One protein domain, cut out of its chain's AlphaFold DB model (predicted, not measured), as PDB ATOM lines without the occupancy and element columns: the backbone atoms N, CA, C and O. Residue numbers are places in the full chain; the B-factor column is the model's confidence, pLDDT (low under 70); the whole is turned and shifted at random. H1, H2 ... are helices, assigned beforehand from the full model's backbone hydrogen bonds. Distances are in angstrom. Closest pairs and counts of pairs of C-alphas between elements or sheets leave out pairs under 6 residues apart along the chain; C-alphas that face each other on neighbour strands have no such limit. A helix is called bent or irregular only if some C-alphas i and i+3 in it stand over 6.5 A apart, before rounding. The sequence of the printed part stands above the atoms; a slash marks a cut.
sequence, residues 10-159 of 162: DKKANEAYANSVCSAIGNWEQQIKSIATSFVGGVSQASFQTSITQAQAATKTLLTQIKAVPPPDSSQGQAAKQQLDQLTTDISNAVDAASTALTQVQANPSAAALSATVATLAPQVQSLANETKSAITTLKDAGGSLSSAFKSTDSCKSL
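This is residues 10 to 159 of the 162 residues of an uncharacterized protein of Gaiella sp. SCGC AG-212-M14 (UniProt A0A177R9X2). The longest helix, H3, runs beside H2 and H4b in a rod-like up-and-down bundle, completed by H1, each helix running against the one before; short H5 and H6 pack on H1. The printed part has 150 residues, with six named helices in the order H1 to H6 and no named strand; its class is all helix, with 128 residues in the named helices, and it is compact, with a radius of gyration of the C-alphas of 17.1 A and spans of 55 by 25 by 21 A.

Find C-alpha 75 at (137.722, 148.834, 313.404); H3 runs 48.2 A to residue 107. H2 is residues 45 to 68; H1, residues 10 to 37, starts at (130.696, 139.316, 307.839). H4, residues 111 to 141, assigned as one helix by hydrogen bonds, is bent, C-alphas 120 and 123 being 6.5 A apart: arms H4a, 111 to 120, and H4b, 123 to 141. H5 is 145 to 152, H6 154 to 157.

Look at Gln 56 and Val 95, closest C-alphas of hairpin H2 and H3, 5.7 A. H3 touches H4b at Ala 80 and Leu 139, 6.1 A, with residues 80 to 94 alone. H1 touches H2 at Ile 35 and Ser 51, 5.7 A. Every O i to N i+4 pair is within hydrogen-bond range in H1, H2, H3, H4a, H4b and H5.

The printed part has no cut; pLDDT is under 70 at residues 38 to 43 and 143.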
ATOM      1  N   ASP A  10     129.977 138.668 306.737       71.50
ATOM      2  CA  ASP A  10     130.696 139.316 307.839       71.50
ATOM      3  C   ASP A  10     130.553 138.524 309.140       71.50
ATOM      4  O   ASP A  10     131.510 138.338 309.891       71.50
ATOM      5  N   LYS A  11     129.353 137.985 309.392       77.50
ATOM      6  CA  LYS A  11     129.108 137.124 310.551       77.50
ATOM      7  C   LYS A  11     129.950 135.850 310.482       77.50
ATOM      8  O   LYS A  11     130.632 135.541 311.453       77.50
ATOM      9  N   LYS A  12     129.963 135.161 309.335       81.62
ATOM     10  CA  LYS A  12     130.800 133.968 309.130       81.62
ATOM     11  C   LYS A  12     132.293 134.280 309.244       81.62
ATOM     12  O   LYS A  12     133.017 133.484 309.830       81.62
ATOM     13  N   ALA A  13     132.750 135.418 308.721       83.44
ATOM     14  CA  ALA A  13     134.141 135.847 308.843       83.44
ATOM     15  C   ALA A  13     134.527 136.098 310.310       83.44
ATOM     16  O   ALA A  13     135.551 135.598 310.767       83.44
ATOM     17  N   ASN A  14     133.671 136.782 311.073       84.50
ATOM     18  CA  ASN A  14     133.873 137.012 312.504       84.50
ATOM     19  C   ASN A  14     133.857 135.707 313.312       84.50
ATOM     20  O   ASN A  14     134.706 135.514 314.180       84.50
ATOM     21  N   GLU A  15     132.920 134.801 313.025       86.31
ATOM     22  CA  GLU A  15     132.840 133.473 313.647       86.31
ATOM     23  C   GLU A  15     134.096 132.642 313.349       86.31
ATOM     24  O   GLU A  15     134.681 132.070 314.269       86.31
ATOM     25  N   ALA A  16     134.559 132.626 312.095       86.75
ATOM     26  CA  ALA A  16     135.775 131.925 311.687       86.75
ATOM     27  C   ALA A  16     137.035 132.521 312.331       86.75
ATOM     28  O   ALA A  16     137.904 131.774 312.792       86.75
ATOM     29  N   TYR A  17     137.115 133.853 312.407       87.19
ATOM     30  CA  TYR A  17     138.187 134.568 313.093       87.19
ATOM     31  C   TYR A  17     138.238 134.187 314.576       87.19
ATOM     32  O   TYR A  17     139.255 133.684 315.054       87.19
ATOM     33  N   ALA A  18     137.113 134.341 315.282       88.94
ATOM     34  CA  ALA A  18     136.999 134.002 316.696       88.94
ATOM     35  C   ALA A  18     137.331 132.527 316.953       88.94
ATOM     36  O   ALA A  18     138.095 132.213 317.863       88.94
ATOM     37  N   ASN A  19     136.819 131.618 316.117       89.44
ATOM     38  CA  ASN A  19     137.105 130.192 316.234       89.44
ATOM     39  C   ASN A  19     138.588 129.881 316.083       89.44
ATOM     40  O   ASN A  19     139.127 129.112 316.873       89.44
ATOM     41  N   SER A  20     139.251 130.485 315.101       90.44
ATOM     42  CA  SER A  20     140.666 130.227 314.841       90.44
ATOM     43  C   SER A  20     141.548 130.763 315.969       90.44
ATOM     44  O   SER A  20     142.384 130.025 316.486       90.44
ATOM     45  N   VAL A  21     141.305 132.001 316.415       88.50
ATOM     46  CA  VAL A  21     142.044 132.618 317.531       88.50
ATOM     47  C   VAL A  21     141.854 131.816 318.818       88.50
ATOM     48  O   VAL A  21     142.830 131.423 319.453       88.50
ATOM     49  N   CYS A  22     140.610 131.508 319.188       89.81
ATOM     50  CA  CYS A  22     140.336 130.754 320.406       89.81
ATOM     51  C   CYS A  22     140.834 129.308 320.332       89.81
ATOM     52  O   CYS A  22     141.336 128.787 321.319       89.81
ATOM     53  N   SER A  23     140.761 128.646 319.177       89.75
ATOM     54  CA  SER A  23     141.301 127.285 319.053       89.75
ATOM     55  C   SER A  23     142.826 127.275 319.190       89.75
ATOM     56  O   SER A  23     143.366 126.417 319.888       89.75
ATOM     57  N   ALA A  24     143.516 128.253 318.594       90.50
ATOM     58  CA  ALA A  24     144.963 128.399 318.730       90.50
ATOM     59  C   ALA A  24     145.367 128.614 320.197       90.50
ATOM     60  O   ALA A  24     146.230 127.901 320.714       90.50
ATOM     61  N   ILE A  25     144.687 129.534 320.890       87.00
ATOM     62  CA  ILE A  25     144.940 129.810 322.308       87.00
ATOM     63  C   ILE A  25     144.625 128.589 323.181       87.00
ATOM     64  O   ILE A  25     145.432 128.227 324.031       87.00
ATOM     65  N   GLY A  26     143.496 127.913 322.957       88.44
ATOM     66  CA  GLY A  26     143.114 126.715 323.712       88.44
ATOM     67  C   GLY A  26     144.121 125.584 323.564       88.44
ATOM     68  O   GLY A  26     144.515 124.971 324.555       88.44
ATOM     69  N   ASN A  27     144.598 125.348 322.344       89.44
ATOM     70  CA  ASN A  27     145.621 124.345 322.089       89.44
ATOM     71  C   ASN A  27     146.963 124.707 322.750       89.44
ATOM     72  O   ASN A  27     147.650 123.837 323.285       89.44
ATOM     73  N   TRP A  28     147.334 125.988 322.740       89.38
ATOM     74  CA  TRP A  28     148.516 126.470 323.449       89.38
ATOM     75  C   TRP A  28     148.385 126.302 324.969       89.38
ATOM     76  O   TRP A  28     149.275 125.718 325.585       89.38
ATOM     77  N   GLU A  29     147.267 126.718 325.574       85.00
ATOM     78  CA  GLU A  29     147.036 126.552 327.014       85.00
ATOM     79  C   GLU A  29     147.113 125.082 327.437       85.00
ATOM     80  O   GLU A  29     147.683 124.770 328.483       85.00
ATOM     81  N   GLN A  30     146.551 124.166 326.639       87.56
ATOM     82  CA  GLN A  30     146.631 122.735 326.929       87.56
ATOM     83  C   GLN A  30     148.066 122.211 326.867       87.56
ATOM     84  O   GLN A  30     148.478 121.481 327.769       87.56
ATOM     85  N   GLN A  31     148.849 122.619 325.864       88.38
ATOM     86  CA  GLN A  31     150.267 122.261 325.791       88.38
ATOM     87  C   GLN A  31     151.037 122.789 327.005       88.38
ATOM     88  O   GLN A  31     151.746 122.022 327.652       88.38
ATOM     89  N   ILE A  32     150.846 124.058 327.384       83.50
ATOM     90  CA  ILE A  32     151.504 124.643 328.561       83.50
ATOM     91  C   ILE A  32     151.087 123.934 329.854       83.50
ATOM     92  O   ILE A  32     151.946 123.642 330.683       83.50
ATOM     93  N   LYS A  33     149.809 123.576 330.028       83.56
ATOM     94  CA  LYS A  33     149.345 122.776 331.180       83.56
ATOM     95  C   LYS A  33     149.970 121.374 331.204       83.56
ATOM     96  O   LYS A  33     150.368 120.900 332.270       83.56
ATOM     97  N   SER A  34     150.098 120.718 330.051       83.94
ATOM     98  CA  SER A  34     150.766 119.412 329.932       83.94
ATOM     99  C   SER A  34     152.261 119.494 330.270       83.94
ATOM    100  O   SER A  34     152.834 118.593 330.882       83.94
ATOM    101  N   ILE A  35     152.904 120.599 329.905       81.81
ATOM    102  CA  ILE A  35     154.299 120.863 330.255       81.81
ATOM    103  C   ILE A  35     154.416 121.154 331.757       81.81
ATOM    104  O   ILE A  35     155.283 120.600 332.427       81.81
ATOM    105  N   ALA A  36     153.508 121.963 332.314       76.94
ATOM    106  CA  ALA A  36     153.469 122.294 333.737       76.94
ATOM    107  C   ALA A  36     153.318 121.043 334.620       76.94
ATOM    108  O   ALA A  36     154.015 120.892 335.620       76.94
ATOM    109  N   THR A  37     152.448 120.112 334.222       76.56
ATOM    110  CA  THR A  37     152.264 118.827 334.920       76.56
ATOM    111  C   THR A  37     153.504 117.936 334.866       76.56
ATOM    112  O   THR A  37     153.756 117.207 335.821       76.56
ATOM    113  N   SER A  38     154.341 118.063 333.832       69.19
ATOM    114  CA  SER A  38     155.617 117.335 333.727       69.19
ATOM    115  C   SER A  38     156.668 117.780 334.758       69.19
ATOM    116  O   SER A  38     157.679 117.103 334.935       69.19
ATOM    117  N   PHE A  39     156.447 118.897 335.464       68.31
ATOM    118  CA  PHE A  39     157.306 119.354 336.564       68.31
ATOM    119  C   PHE A  39     156.880 118.826 337.945       68.31
ATOM    120  O   PHE A  39     157.627 118.964 338.917       68.31
ATOM    121  N   VAL A  40     155.696 118.217 338.057       59.50
ATOM    122  CA  VAL A  40     155.170 117.694 339.323       59.50
ATOM    123  C   VAL A  40     155.843 116.349 339.620       59.50
ATOM    124  O   VAL A  40     155.578 115.361 338.946       59.50
ATOM    125  N   GLY A  41     156.731 116.309 340.621       57.69
ATOM    126  CA  GLY A  41     157.432 115.083 341.052       57.69
ATOM    127  C   GLY A  41     158.963 115.137 341.008       57.69
ATOM    128  O   GLY A  41     159.611 114.178 341.421       57.69
ATOM    129  N   GLY A  42     159.548 116.254 340.566       60.00
ATOM    130  CA  GLY A  42     160.997 116.470 340.550       60.00
ATOM    131  C   GLY A  42     161.506 116.849 339.163       60.00
ATOM    132  O   GLY A  42     161.142 116.253 338.153       60.00
ATOM    133  N   VAL A  43     162.359 117.869 339.112       69.44
ATOM    134  CA  VAL A  43     162.836 118.461 337.861       69.44
ATOM    135  C   VAL A  43     164.297 118.083 337.655       69.44
ATOM    136  O   VAL A  43     165.185 118.600 338.327       69.44
ATOM    137  N   SER A  44     164.553 117.170 336.719       76.25
ATOM    138  CA  SER A  44     165.906 116.938 336.210       76.25
ATOM    139  C   SER A  44     166.281 118.041 335.218       76.25
ATOM    140  O   SER A  44     165.409 118.646 334.595       76.25
ATOM    141  N   GLN A  45     167.575 118.276 334.999       75.06
ATOM    142  CA  GLN A  45     168.020 119.233 333.980       75.06
ATOM    143  C   GLN A  45     167.488 118.877 332.581       75.06
ATOM    144  O   GLN A  45     167.066 119.759 331.836       75.06
ATOM    145  N   ALA A  46     167.463 117.586 332.239       80.00
ATOM    146  CA  ALA A  46     166.989 117.111 330.942       80.00
ATOM    147  C   ALA A  46     165.475 117.314 330.766       80.00
ATOM    148  O   ALA A  46     165.033 117.785 329.713       80.00
ATOM    149  N   SER A  47     164.677 117.009 331.798       79.62
ATOM    150  CA  SER A  47     163.231 117.256 331.761       79.62
ATOM    151  C   SER A  47     162.922 118.752 331.751       79.62
ATOM    152  O   SER A  47     162.067 119.181 330.984       79.62
ATOM    153  N   PHE A  48     163.681 119.562 332.492       78.44
ATOM    154  CA  PHE A  48     163.575 121.020 332.446       78.44
ATOM    155  C   PHE A  48     163.826 121.582 331.051       78.44
ATOM    156  O   PHE A  48     163.000 122.324 330.520       78.44
ATOM    157  N   GLN A  49     164.941 121.186 330.437       80.06
ATOM    158  CA  GLN A  49     165.301 121.611 329.093       80.06
ATOM    159  C   GLN A  49     164.226 121.229 328.077       80.06
ATOM    160  O   GLN A  49     163.795 122.071 327.293       80.06
ATOM    161  N   THR A  50     163.761 119.980 328.128       84.12
ATOM    162  CA  THR A  50     162.714 119.480 327.230       84.12
ATOM    163  C   THR A  50     161.428 120.287 327.378       84.12
ATOM    164  O   THR A  50     160.889 120.766 326.382       84.12
ATOM    165  N   SER A  51     160.976 120.504 328.614       82.81
ATOM    166  CA  SER A  51     159.776 121.284 328.917       82.81
ATOM    167  C   SER A  51     159.874 122.725 328.417       82.81
ATOM    168  O   SER A  51     158.925 123.229 327.820       82.81
ATOM    169  N   ILE A  52     161.021 123.388 328.605       79.19
ATOM    170  CA  ILE A  52     161.232 124.745 328.086       79.19
ATOM    171  C   ILE A  52     161.182 124.745 326.559       79.19
ATOM    172  O   ILE A  52     160.448 125.540 325.981       79.19
ATOM    173  N   THR A  53     161.896 123.839 325.886       84.31
ATOM    174  CA  THR A  53     161.876 123.763 324.418       84.31
ATOM    175  C   THR A  53     160.470 123.492 323.878       84.31
ATOM    176  O   THR A  53     160.053 124.124 322.907       84.31
ATOM    177  N   GLN A  54     159.702 122.610 324.522       86.38
ATOM    178  CA  GLN A  54     158.306 122.352 324.165       86.38
ATOM    179  C   GLN A  54     157.426 123.586 324.379       86.38
ATOM    180  O   GLN A  54     156.645 123.933 323.494       86.38
ATOM    181  N   ALA A  55     157.588 124.293 325.502       82.94
ATOM    182  CA  ALA A  55     156.842 125.516 325.780       82.94
ATOM    183  C   ALA A  55     157.131 126.577 324.717       82.94
ATOM    184  O   ALA A  55     156.204 127.182 324.184       82.94
ATOM    185  N   GLN A  56     158.398 126.752 324.339       83.38
ATOM    186  CA  GLN A  56     158.797 127.674 323.278       83.38
ATOM    187  C   GLN A  56     158.212 127.285 321.921       83.38
ATOM    188  O   GLN A  56     157.730 128.152 321.195       83.38
ATOM    189  N   ALA A  57     158.222 125.998 321.570       88.25
ATOM    190  CA  ALA A  57     157.666 125.512 320.310       88.25
ATOM    191  C   ALA A  57     156.139 125.695 320.242       88.25
ATOM    192  O   ALA A  57     155.626 126.224 319.251       88.25
ATOM    193  N   ALA A  58     155.420 125.330 321.308       88.88
ATOM    194  CA  ALA A  58     153.977 125.538 321.434       88.88
ATOM    195  C   ALA A  58     153.625 127.023 321.297       88.88
ATOM    196  O   ALA A  58     152.691 127.411 320.598       88.88
ATOM    197  N   THR A  59     154.435 127.861 321.930       85.19
ATOM    198  CA  THR A  59     154.262 129.305 321.953       85.19
ATOM    199  C   THR A  59     154.555 129.942 320.591       85.19
ATOM    200  O   THR A  59     153.740 130.706 320.091       85.19
ATOM    201  N   LYS A  60     155.640 129.561 319.906       85.50
ATOM    202  CA  LYS A  60     155.899 129.981 318.514       85.50
ATOM    203  C   LYS A  60     154.775 129.552 317.570       85.50
ATOM    204  O   LYS A  60     154.374 130.329 316.708       85.50
ATOM    205  N   THR A  61     154.236 128.350 317.766       89.00
ATOM    206  CA  THR A  61     153.091 127.850 316.992       89.00
ATOM    207  C   THR A  61     151.858 128.726 317.199       89.00
ATOM    208  O   THR A  61     151.214 129.089 316.216       89.00
ATOM    209  N   LEU A  62     151.565 129.130 318.441       87.38
ATOM    210  CA  LEU A  62     150.499 130.089 318.743       87.38
ATOM    211  C   LEU A  62     150.691 131.399 317.965       87.38
ATOM    212  O   LEU A  62     149.756 131.852 317.310       87.38
ATOM    213  N   LEU A  63     151.902 131.971 317.982       84.06
ATOM    214  CA  LEU A  63     152.202 133.217 317.263       84.06
ATOM    215  C   LEU A  63     151.937 133.091 315.763       84.06
ATOM    216  O   LEU A  63     151.320 133.968 315.159       84.06
ATOM    217  N   THR A  64     152.405 132.000 315.156       87.44
ATOM    218  CA  THR A  64     152.198 131.734 313.732       87.44
ATOM    219  C   THR A  64     150.716 131.567 313.417       87.44
ATOM    220  O   THR A  64     150.240 132.158 312.451       87.44
ATOM    221  N   GLN A  65     149.979 130.812 314.236       88.50
ATOM    222  CA  GLN A  65     148.549 130.592 314.036       88.50
ATOM    223  C   GLN A  65     147.760 131.895 314.165       88.50
ATOM    224  O   GLN A  65     146.978 132.204 313.278       88.50
ATOM    225  N   ILE A  66     148.012 132.702 315.198       84.12
ATOM    226  CA  ILE A  66     147.340 133.995 315.387       84.12
ATOM    227  C   ILE A  66     147.628 134.949 314.220       84.12
ATOM    228  O   ILE A  66     146.705 135.559 313.687       84.12
ATOM    229  N   LYS A  67     148.890 135.058 313.781       82.12
ATOM    230  CA  LYS A  67     149.278 135.943 312.666       82.12
ATOM    231  C   LYS A  67     148.723 135.498 311.315       82.12
ATOM    232  O   LYS A  67     148.509 136.343 310.450       82.12
ATOM    233  N   ALA A  68     148.519 134.195 311.128       86.38
ATOM    234  CA  ALA A  68     147.977 133.637 309.894       86.38
ATOM    235  C   ALA A  68     146.465 133.859 309.747       86.38
ATOM    236  O   ALA A  68     145.943 133.734 308.641       86.38
ATOM    237  N   VAL A  69     145.755 134.179 310.834       83.06
ATOM    238  CA  VAL A  69     144.312 134.417 310.796       83.06
ATOM    239  C   VAL A  69     144.057 135.873 310.378       83.06
ATOM    240  O   VAL A  69     144.373 136.793 311.140       83.06
ATOM    241  N   PRO A  70     143.473 136.125 309.191       79.06
ATOM    242  CA  PRO A  70     143.179 137.481 308.751       79.06
ATOM    243  C   PRO A  70     142.090 138.092 309.645       79.06
ATOM    244  O   PRO A  70     141.040 137.467 309.826       79.06
ATOM    245  N   PRO A  71     142.304 139.291 310.215       81.31
ATOM    246  CA  PRO A  71     141.264 139.958 310.981       81.31
ATOM    247  C   PRO A  71     140.099 140.358 310.070       81.31
ATOM    248  O   PRO A  71     140.310 140.647 308.890       81.31
ATOM    249  N   PRO A  72     138.873 140.420 310.609       76.44
ATOM    250  CA  PRO A  72     137.750 140.977 309.875       76.44
ATOM    251  C   PRO A  72     137.992 142.459 309.573       76.44
ATOM    252  O   PRO A  72     138.530 143.186 310.414       76.44
ATOM    253  N   ASP A  73     137.573 142.905 308.388       79.94
ATOM    254  CA  ASP A  73     137.800 144.267 307.888       79.94
ATOM    255  C   ASP A  73     136.865 145.282 308.569       79.94
ATOM    256  O   ASP A  73     135.850 145.723 308.038       79.94
ATOM    257  N   SER A  74     137.163 145.563 309.835       77.81
ATOM    258  CA  SER A  74     136.385 146.427 310.719       77.81
ATOM    259  C   SER A  74     137.282 146.994 311.812       77.81
ATOM    260  O   SER A  74     138.212 146.312 312.249       77.81
ATOM    261  N   SER A  75     136.955 148.185 312.327       80.56
ATOM    262  CA  SER A  75     137.722 148.834 313.404       80.56
ATOM    263  C   SER A  75     137.907 147.925 314.620       80.56
ATOM    264  O   SER A  75     138.979 147.905 315.223       80.56
ATOM    265  N   GLN A  76     136.894 147.117 314.948       79.12
ATOM    266  CA  GLN A  76     136.988 146.120 316.012       79.12
ATOM    267  C   GLN A  76     137.981 145.001 315.671       79.12
ATOM    268  O   GLN A  76     138.767 144.612 316.528       79.12
ATOM    269  N   GLY A  77     137.975 144.501 314.431       77.06
ATOM    270  CA  GLY A  77     138.922 143.490 313.952       77.06
ATOM    271  C   GLY A  77     140.371 143.981 313.935       77.06
ATOM    272  O   GLY A  77     141.284 143.228 314.278       77.06
ATOM    273  N   GLN A  78     140.605 145.257 313.617       82.62
ATOM    274  CA  GLN A  78     141.947 145.841 313.677       82.62
ATOM    275  C   GLN A  78     142.420 146.066 315.120       82.62
ATOM    276  O   GLN A  78     143.561 145.729 315.438       82.62
ATOM    277  N   ALA A  79     141.552 146.546 316.018       81.81
ATOM    278  CA  ALA A  79     141.877 146.664 317.443       81.81
ATOM    279  C   ALA A  79     142.169 145.291 318.075       81.81
ATOM    280  O   ALA A  79     143.149 145.128 318.802       81.81
ATOM    281  N   ALA A  80     141.364 144.282 317.732       80.69
ATOM    282  CA  ALA A  80     141.583 142.885 318.094       80.69
ATOM    283  C   ALA A  80     142.970 142.394 317.666       80.69
ATOM    284  O   ALA A  80     143.718 141.836 318.471       80.69
ATOM    285  N   LYS A  81     143.339 142.654 316.409       82.56
ATOM    286  CA  LYS A  81     144.658 142.312 315.886       82.56
ATOM    287  C   LYS A  81     145.785 143.006 316.651       82.56
ATOM    288  O   LYS A  81     146.750 142.336 316.991       82.56
ATOM    289  N   GLN A  82     145.661 144.294 316.965       84.62
ATOM    290  CA  GLN A  82     146.686 145.014 317.731       84.62
ATOM    291  C   GLN A  82     146.909 144.410 319.122       84.62
ATOM    292  O   GLN A  82     148.052 144.233 319.529       84.62
ATOM    293  N   GLN A  83     145.836 144.040 319.827       83.38
ATOM    294  CA  GLN A  83     145.938 143.372 321.131       83.38
ATOM    295  C   GLN A  83     146.643 142.013 321.017       83.38
ATOM    296  O   GLN A  83     147.501 141.680 321.830       83.38
ATOM    297  N   LEU A  84     146.325 141.239 319.977       82.69
ATOM    298  CA  LEU A  84     146.968 139.951 319.722       82.69
ATOM    299  C   LEU A  84     148.426 140.092 319.257       82.69
ATOM    300  O   LEU A  84     149.252 139.242 319.583       82.69
ATOM    301  N   ASP A  85     148.764 141.152 318.522       84.94
ATOM    302  CA  ASP A  85     150.138 141.468 318.124       84.94
ATOM    303  C   ASP A  85     150.977 141.919 319.338       84.94
ATOM    304  O   ASP A  85     152.148 141.543 319.448       84.94
ATOM    305  N   GLN A  86     150.378 142.652 320.285       83.94
ATOM    306  CA  GLN A  86     151.012 142.988 321.563       83.94
ATOM    307  C   GLN A  86     151.260 141.727 322.395       83.94
ATOM    308  O   GLN A  86     152.407 141.437 322.719       83.94
ATOM    309  N   LEU A  87     150.223 140.902 322.594       82.50
ATOM    310  CA  LEU A  87     150.352 139.593 323.240       82.50
ATOM    311  C   LEU A  87     151.456 138.758 322.576       82.50
ATOM    312  O   LEU A  87     152.276 138.151 323.250       82.50
ATOM    313  N   THR A  88     151.521 138.764 321.243       81.56
ATOM    314  CA  THR A  88     152.563 138.064 320.479       81.56
ATOM    315  C   THR A  88     153.973 138.568 320.812       81.56
ATOM    316  O   THR A  88     154.923 137.783 320.855       81.56
ATOM    317  N   THR A  89     154.121 139.868 321.042       84.94
ATOM    318  CA  THR A  89     155.398 140.489 321.406       84.94
ATOM    319  C   THR A  89     155.811 140.101 322.823       84.94
ATOM    320  O   THR A  89     156.934 139.638 323.022       84.94
ATOM    321  N   ASP A  90     154.892 140.199 323.783       82.62
ATOM    322  CA  ASP A  90     155.144 139.849 325.187       82.62
ATOM    323  C   ASP A  90     155.482 138.360 325.334       82.62
ATOM    324  O   ASP A  90     156.452 137.978 325.996       82.62
ATOM    325  N   ILE A  91     154.774 137.522 324.576       77.25
ATOM    326  CA  ILE A  91     155.082 136.109 324.384       77.25
ATOM    327  C   ILE A  91     156.520 135.887 323.895       77.25
ATOM    328  O   ILE A  91     157.235 135.035 324.432       77.25
ATOM    329  N   SER A  92     156.929 136.590 322.834       81.38
ATOM    330  CA  SER A  92     158.256 136.405 322.239       81.38
ATOM    331  C   SER A  92     159.346 136.742 323.251       81.38
ATOM    332  O   SER A  92     160.282 135.965 323.426       81.38
ATOM    333  N   ASN A  93     159.166 137.839 323.988       83.12
ATOM    334  CA  ASN A  93     160.088 138.260 325.038       83.12
ATOM    335  C   ASN A  93     160.217 137.196 326.140       83.12
ATOM    336  O   ASN A  93     161.328 136.892 326.579       83.12
ATOM    337  N   ALA A  94     159.102 136.583 326.552       80.38
ATOM    338  CA  ALA A  94     159.120 135.510 327.546       80.38
ATOM    339  C   ALA A  94     159.853 134.251 327.042       80.38
ATOM    340  O   ALA A  94     160.619 133.621 327.778       80.38
ATOM    341  N   VAL A  95     159.673 133.897 325.765       78.69
ATOM    342  CA  VAL A  95     160.390 132.791 325.107       78.69
ATOM    343  C   VAL A  95     161.895 133.052 325.034       78.69
ATOM    344  O   VAL A  95     162.691 132.140 325.289       78.69
ATOM    345  N   ASP A  96     162.299 134.279 324.721       83.69
ATOM    346  CA  ASP A  96     163.708 134.666 324.639       83.69
ATOM    347  C   ASP A  96     164.370 134.690 326.025       83.69
ATOM    348  O   ASP A  96     165.487 134.185 326.197       83.69
ATOM    349  N   ALA A  97     163.656 135.166 327.051       81.38
ATOM    350  CA  ALA A  97     164.105 135.095 328.439       81.38
ATOM    351  C   ALA A  97     164.281 133.638 328.904       81.38
ATOM    352  O   ALA A  97     165.312 133.289 329.487       81.38
ATOM    353  N   ALA A  98     163.325 132.761 328.580       78.00
ATOM    354  CA  ALA A  98     163.420 131.329 328.859       78.00
ATOM    355  C   ALA A  98     164.602 130.665 328.138       78.00
ATOM    356  O   ALA A  98     165.316 129.863 328.741       78.00
ATOM    357  N   SER A  99     164.849 131.023 326.874       81.69
ATOM    358  CA  SER A  99     165.996 130.524 326.095       81.69
ATOM    359  C   SER A  99     167.326 130.941 326.717       81.69
ATOM    360  O   SER A  99     168.245 130.131 326.856       81.69
ATOM    361  N   THR A 100     167.419 132.205 327.126       84.31
ATOM    362  CA  THR A 100     168.614 132.764 327.763       84.31
ATOM    363  C   THR A 100     168.903 132.052 329.078       84.31
ATOM    364  O   THR A 100     170.023 131.594 329.306       84.31
ATOM    365  N   ALA A 101     167.884 131.889 329.920       80.12
ATOM    366  CA  ALA A 101     168.049 131.235 331.206       80.12
ATOM    367  C   ALA A 101     168.406 129.746 331.057       80.12
ATOM    368  O   ALA A 101     169.269 129.242 331.774       80.12
ATOM    369  N   LEU A 102     167.829 129.056 330.067       79.44
ATOM    370  CA  LEU A 102     168.210 127.684 329.734       79.44
ATOM    371  C   LEU A 102     169.688 127.582 329.325       79.44
ATOM    372  O   LEU A 102     170.393 126.693 329.795       79.44
ATOM    373  N   THR A 103     170.169 128.512 328.497       84.06
ATOM    374  CA  THR A 103     171.579 128.563 328.072       84.06
ATOM    375  C   THR A 103     172.512 128.764 329.272       84.06
ATOM    376  O   THR A 103     173.560 128.126 329.363       84.06
ATOM    377  N   GLN A 104     172.115 129.595 330.241       81.50
ATOM    378  CA  GLN A 104     172.879 129.792 331.477       81.50
ATOM    379  C   GLN A 104     172.934 128.529 332.346       81.50
ATOM    380  O   GLN A 104     174.003 128.182 332.851       81.50
ATOM    381  N   VAL A 105     171.814 127.812 332.482       81.56
ATOM    382  CA  VAL A 105     171.766 126.526 333.196       81.56
ATOM    383  C   VAL A 105     172.649 125.483 332.512       81.56
ATOM    384  O   VAL A 105     173.335 124.725 333.190       81.56
ATOM    385  N   GLN A 106     172.658 125.434 331.179       82.25
ATOM    386  CA  GLN A 106     173.516 124.514 330.428       82.25
ATOM    387  C   GLN A 106     175.002 124.823 330.606       82.25
ATOM    388  O   GLN A 106     175.801 123.896 330.702       82.25
ATOM    389  N   ALA A 107     175.366 126.106 330.672       83.75
ATOM    390  CA  ALA A 107     176.742 126.528 330.905       83.75
ATOM    391  C   ALA A 107     177.230 126.202 332.329       83.75
ATOM    392  O   ALA A 107     178.411 125.926 332.514       83.75
ATOM    393  N   ASN A 108     176.335 126.215 333.326       79.62
ATOM    394  CA  ASN A 108     176.645 125.901 334.724       79.62
ATOM    395  C   ASN A 108     175.557 125.009 335.352       79.62
ATOM    396  O   ASN A 108     174.703 125.499 336.104       79.62
ATOM    397  N   PRO A 109     175.574 123.695 335.063       74.94
ATOM    398  CA  PRO A 109     174.523 122.787 335.499       74.94
ATOM    399  C   PRO A 109     174.562 122.593 337.016       74.94
ATOM    400  O   PRO A 109     175.435 121.922 337.563       74.94
ATOM    401  N   SER A 110     173.592 123.181 337.716       81.38
ATOM    402  CA  SER A 110     173.373 122.953 339.145       81.38
ATOM    403  C   SER A 110     171.888 123.025 339.496       81.38
ATOM    404  O   SER A 110     171.110 123.737 338.855       81.38
ATOM    405  N   ALA A 111     171.488 122.317 340.554       74.19
ATOM    406  CA  ALA A 111     170.118 122.370 341.067       74.19
ATOM    407  C   ALA A 111     169.712 123.789 341.519       74.19
ATOM    408  O   ALA A 111     168.556 124.185 341.364       74.19
ATOM    409  N   ALA A 112     170.668 124.574 342.030       80.06
ATOM    410  CA  ALA A 112     170.450 125.968 342.408       80.06
ATOM    411  C   ALA A 112     170.162 126.858 341.187       80.06
ATOM    412  O   ALA A 112     169.208 127.635 341.218       80.06
ATOM    413  N   ALA A 113     170.922 126.700 340.095       79.94
ATOM    414  CA  ALA A 113     170.690 127.433 338.850       79.94
ATOM    415  C   ALA A 113     169.316 127.101 338.248       79.94
ATOM    416  O   ALA A 113     168.554 128.008 337.926       79.94
ATOM    417  N   LEU A 114     168.961 125.811 338.192       75.69
ATOM    418  CA  LEU A 114     167.634 125.360 337.754       75.69
ATOM    419  C   LEU A 114     166.509 125.999 338.580       75.69
ATOM    420  O   LEU A 114     165.550 126.528 338.019       75.69
ATOM    421  N   SER A 115     166.642 125.991 339.910       75.38
ATOM    422  CA  SER A 115     165.630 126.550 340.816       75.38
ATOM    423  C   SER A 115     165.473 128.065 340.639       75.38
ATOM    424  O   SER A 115     164.351 128.568 340.589       75.38
ATOM    425  N   ALA A 116     166.582 128.794 340.478       80.38
ATOM    426  CA  ALA A 116     166.571 130.231 340.212       80.38
ATOM    427  C   ALA A 116     165.907 130.568 338.865       80.38
ATOM    428  O   ALA A 116     165.123 131.518 338.769       80.38
ATOM    429  N   THR A 117     166.167 129.765 337.829       78.12
ATOM    430  CA  THR A 117     165.514 129.927 336.527       78.12
ATOM    431  C   THR A 117     164.007 129.716 336.622       78.12
ATOM    432  O   THR A 117     163.251 130.557 336.140       78.12
ATOM    433  N   VAL A 118     163.556 128.639 337.272       74.19
ATOM    434  CA  VAL A 118     162.120 128.388 337.487       74.19
ATOM    435  C   VAL A 118     161.468 129.572 338.204       74.19
ATOM    436  O   VAL A 118     160.429 130.054 337.757       74.19
ATOM    437  N   ALA A 119     162.104 130.091 339.260       78.12
ATOM    438  CA  ALA A 119     161.593 131.236 340.012       78.12
ATOM    439  C   ALA A 119     161.472 132.516 339.162       78.12
ATOM    440  O   ALA A 119     160.567 133.315 339.386       78.12
ATOM    441  N   THR A 120     162.343 132.695 338.165       78.75
ATOM    442  CA  THR A 120     162.320 133.858 337.262       78.75
ATOM    443  C   THR A 120     161.267 133.718 336.162       78.75
ATOM    444  O   THR A 120     160.660 134.704 335.747       78.75
ATOM    445  N   LEU A 121     161.023 132.494 335.688       74.19
ATOM    446  CA  LEU A 121     160.072 132.229 334.606       74.19
ATOM    447  C   LEU A 121     158.628 132.113 335.087       74.19
ATOM    448  O   LEU A 121     157.720 132.497 334.354       74.19
ATOM    449  N   ALA A 122     158.408 131.633 336.313       75.44
ATOM    450  CA  ALA A 122     157.078 131.518 336.906       75.44
ATOM    451  C   ALA A 122     156.223 132.800 336.769       75.44
ATOM    452  O   ALA A 122     155.111 132.700 336.242       75.44
ATOM    453  N   PRO A 123     156.705 134.004 337.146       79.81
ATOM    454  CA  PRO A 123     155.921 135.225 336.976       79.81
ATOM    455  C   PRO A 123     155.659 135.569 335.505       79.81
ATOM    456  O   PRO A 123     154.578 136.056 335.198       79.81
ATOM    457  N   GLN A 124     156.582 135.276 334.583       78.69
ATOM    458  CA  GLN A 124     156.378 135.552 333.153       78.69
ATOM    459  C   GLN A 124     155.279 134.672 332.556       78.69
ATOM    460  O   GLN A 124     154.420 135.162 331.829       78.69
ATOM    461  N   VAL A 125     155.262 133.383 332.907       74.56
ATOM    462  CA  VAL A 125     154.203 132.454 332.482       74.56
ATOM    463  C   VAL A 125     152.849 132.887 333.046       74.56
ATOM    464  O   VAL A 125     151.840 132.835 332.342       74.56
ATOM    465  N   GLN A 126     152.818 133.346 334.298       78.81
ATOM    466  CA  GLN A 126     151.596 133.854 334.913       78.81
ATOM    467  C   GLN A 126     151.104 135.140 334.234       78.81
ATOM    468  O   GLN A 126     149.915 135.244 333.936       78.81
ATOM    469  N   SER A 127     151.999 136.096 333.964       83.00
ATOM    470  CA  SER A 127     151.671 137.308 333.205       83.00
ATOM    471  C   SER A 127     151.103 136.950 331.844       83.00
ATOM    472  O   SER A 127     150.020 137.409 331.505       83.00
ATOM    473  N   LEU A 128     151.744 136.025 331.134       78.75
ATOM    474  CA  LEU A 128     151.296 135.607 329.819       78.75
ATOM    475  C   LEU A 128     149.896 134.974 329.840       78.75
ATOM    476  O   LEU A 128     149.047 135.267 328.994       78.75
ATOM    477  N   ALA A 129     149.618 134.117 330.823       80.00
ATOM    478  CA  ALA A 129     148.283 133.557 331.006       80.00
ATOM    479  C   ALA A 129     147.238 134.659 331.276       80.00
ATOM    480  O   ALA A 129     146.129 134.616 330.737       80.00
ATOM    481  N   ASN A 130     147.592 135.671 332.071       83.38
ATOM    482  CA  ASN A 130     146.715 136.803 332.371       83.38
ATOM    483  C   ASN A 130     146.497 137.716 331.158       83.38
ATOM    484  O   ASN A 130     145.366 138.138 330.915       83.38
ATOM    485  N   GLU A 131     147.538 137.995 330.374       84.06
ATOM    486  CA  GLU A 131     147.463 138.780 329.138       84.06
ATOM    487  C   GLU A 131     146.614 138.064 328.094       84.06
ATOM    488  O   GLU A 131     145.737 138.670 327.487       84.06
ATOM    489  N   THR A 132     146.781 136.748 327.961       81.19
ATOM    490  CA  THR A 132     145.972 135.920 327.061       81.19
ATOM    491  C   THR A 132     144.488 135.973 327.441       81.19
ATOM    492  O   THR A 132     143.626 136.211 326.590       81.19
ATOM    493  N   LYS A 133     144.168 135.827 328.734       82.75
ATOM    494  CA  LYS A 133     142.796 135.992 329.243       82.75
ATOM    495  C   LYS A 133     142.259 137.405 329.024       82.75
ATOM    496  O   LYS A 133     141.098 137.564 328.647       82.75
ATOM    497  N   SER A 134     143.089 138.421 329.245       84.31
ATOM    498  CA  SER A 134     142.720 139.827 329.055       84.31
ATOM    499  C   SER A 134     142.443 140.136 327.586       84.31
ATOM    500  O   SER A 134     141.442 140.783 327.283       84.31
ATOM    501  N   ALA A 135     143.251 139.603 326.667       83.12
ATOM    502  CA  ALA A 135     143.032 139.715 325.233       83.12
ATOM    503  C   ALA A 135     141.694 139.074 324.841       83.12
ATOM    504  O   ALA A 135     140.862 139.732 324.223       83.12
ATOM    505  N   ILE A 136     141.413 137.839 325.278       81.69
ATOM    506  CA  ILE A 136     140.122 137.176 325.012       81.69
ATOM    507  C   ILE A 136     138.945 137.962 325.595       81.69
ATOM    508  O   ILE A 136     137.904 138.075 324.950       81.69
ATOM    509  N   THR A 137     139.086 138.500 326.804       83.75
ATOM    510  CA  THR A 137     138.030 139.286 327.457       83.75
ATOM    511  C   THR A 137     137.761 140.569 326.679       83.75
ATOM    512  O   THR A 137     136.624 140.834 326.305       83.75
ATOM    513  N   THR A 138     138.818 141.287 326.300       82.75
ATOM    514  CA  THR A 138     138.735 142.479 325.447       82.75
ATOM    515  C   THR A 138     138.055 142.166 324.115       82.75
ATOM    516  O   THR A 138     137.201 142.923 323.665       82.75
ATOM    517  N   LEU A 139     138.359 141.018 323.501       81.81
ATOM    518  CA  LEU A 139     137.714 140.559 322.266       81.81
ATOM    519  C   LEU A 139     136.229 140.223 322.468       81.81
ATOM    520  O   LEU A 139     135.397 140.533 321.616       81.81
ATOM    521  N   LYS A 140     135.873 139.625 323.610       82.75
ATOM    522  CA  LYS A 140     134.477 139.381 324.000       82.75
ATOM    523  C   LYS A 140     133.729 140.679 324.288       82.75
ATOM    524  O   LYS A 140     132.517 140.709 324.084       82.75
ATOM    525  N   ASP A 141     134.410 141.737 324.703       82.38
ATOM    526  CA  ASP A 141     133.803 143.037 325.000       82.38
ATOM    527  C   ASP A 141     133.896 144.036 323.840       82.38
ATOM    528  O   ASP A 141     133.240 145.077 323.870       82.38
ATOM    529  N   ALA A 142     134.619 143.685 322.771       71.50
ATOM    530  CA  ALA A 142     134.690 144.435 321.522       71.50
ATOM    531  C   ALA A 142     133.321 144.426 320.822       71.50
ATOM    532  O   ALA A 142     133.026 143.561 319.996       71.50
ATOM    533  N   GLY A 143     132.447 145.353 321.222       69.62
ATOM    534  CA  GLY A 143     131.036 145.402 320.847       69.62
ATOM    535  C   GLY A 143     130.753 145.197 319.352       69.62
ATOM    536  O   GLY A 143     131.577 145.466 318.481       69.62
ATOM    537  N   GLY A 144     129.542 144.730 319.047       79.00
ATOM    538  CA  GLY A 144     129.120 144.396 317.687       79.00
ATOM    539  C   GLY A 144     129.206 142.899 317.378       79.00
ATOM    540  O   GLY A 144     129.148 142.042 318.266       79.00
ATOM    541  N   SER A 145     129.295 142.569 316.090       82.25
ATOM    542  CA  SER A 145     129.259 141.186 315.597       82.25
ATOM    543  C   SER A 145     130.513 140.381 315.959       82.25
ATOM    544  O   SER A 145     130.415 139.165 316.111       82.25
ATOM    545  N   LEU A 146     131.658 141.042 316.175       82.25
ATOM    546  CA  LEU A 146     132.898 140.400 316.620       82.25
ATOM    547  C   LEU A 146     132.789 139.871 318.058       82.25
ATOM    548  O   LEU A 146     133.023 138.686 318.284       82.25
ATOM    549  N   SER A 147     132.340 140.699 319.010       85.62
ATOM    550  CA  SER A 147     132.027 140.258 320.382       85.62
ATOM    551  C   SER A 147     131.073 139.066 320.388       85.62
ATOM    552  O   SER A 147     131.303 138.079 321.087       85.62
ATOM    553  N   SER A 148     130.022 139.128 319.565       86.75
ATOM    554  CA  SER A 148     129.042 138.044 319.461       86.75
ATOM    555  C   SER A 148     129.685 136.741 318.983       86.75
ATOM    556  O   SER A 148     129.372 135.684 319.529       86.75
ATOM    557  N   ALA A 149     130.615 136.803 318.027       87.75
ATOM    558  CA  ALA A 149     131.377 135.643 317.577       87.75
ATOM    559  C   ALA A 149     132.262 135.071 318.699       87.75
ATOM    560  O   ALA A 149     132.146 133.893 319.024       87.75
ATOM    561  N   PHE A 150     133.056 135.900 319.383       86.94
ATOM    562  CA  PHE A 150     133.893 135.455 320.509       86.94
ATOM    563  C   PHE A 150     133.096 134.924 321.713       86.94
ATOM    564  O   PHE A 150     133.610 134.120 322.491       86.94
ATOM    565  N   LYS A 151     131.840 135.348 321.887       86.50
ATOM    566  CA  LYS A 151     130.932 134.824 322.922       86.50
ATOM    567  C   LYS A 151     130.226 133.534 322.497       86.50
ATOM    568  O   LYS A 151     129.960 132.677 323.338       86.50
ATOM    569  N   SER A 152     129.913 133.392 321.211       85.88
ATOM    570  CA  SER A 152     129.081 132.292 320.706       85.88
ATOM    571  C   SER A 152     129.884 131.071 320.269       85.88
ATOM    572  O   SER A 152     129.353 129.964 320.331       85.88
ATOM    573  N   THR A 153     131.144 131.249 319.874       85.75
ATOM    574  CA  THR A 153     132.005 130.159 319.409       85.75
ATOM    575  C   THR A 153     132.450 129.252 320.552       85.75
ATOM    576  O   THR A 153     132.987 129.716 321.558       85.75
ATOM    577  N   ASP A 154     132.280 127.941 320.383       83.19
ATOM    578  CA  ASP A 154     132.523 126.960 321.444       83.19
ATOM    579  C   ASP A 154     133.982 126.926 321.919       83.19
ATOM    580  O   ASP A 154     134.224 126.928 323.127       83.19
ATOM    581  N   SER A 155     134.955 127.050 321.008       82.31
ATOM    582  CA  SER A 155     136.383 127.153 321.357       82.31
ATOM    583  C   SER A 155     136.700 128.352 322.262       82.31
ATOM    584  O   SER A 155     137.653 128.320 323.037       82.31
ATOM    585  N   CYS A 156     135.913 129.433 322.191       83.19
ATOM    586  CA  CYS A 156     136.081 130.608 323.051       83.19
ATOM    587  C   CYS A 156     135.358 130.472 324.399       83.19
ATOM    588  O   CYS A 156     135.726 131.139 325.378       83.19
ATOM    589  N   LYS A 157     134.319 129.631 324.466       81.44
ATOM    590  CA  LYS A 157     133.609 129.321 325.714       81.44
ATOM    591  C   LYS A 157     134.482 128.469 326.627       81.44
ATOM    592  O   LYS A 157     134.577 128.783 327.808       81.44
ATOM    593  N   SER A 158     135.198 127.484 326.077       73.25
ATOM    594  CA  SER A 158     136.123 126.641 326.852       73.25
ATOM    595  C   SER A 158     137.287 127.418 327.475       73.25
ATOM    596  O   SER A 158     137.845 126.983 328.474       73.25
ATOM    597  N   LEU A 159     137.637 128.578 326.911       72.06
ATOM    598  CA  LEU A 159     138.706 129.454 327.401       72.06
ATOM    599  C   LEU A 159     138.252 130.484 328.444       72.06
ATOM    600  O   LEU A 159     139.075 131.051 329.155       72.06
TER     601      LEU A 159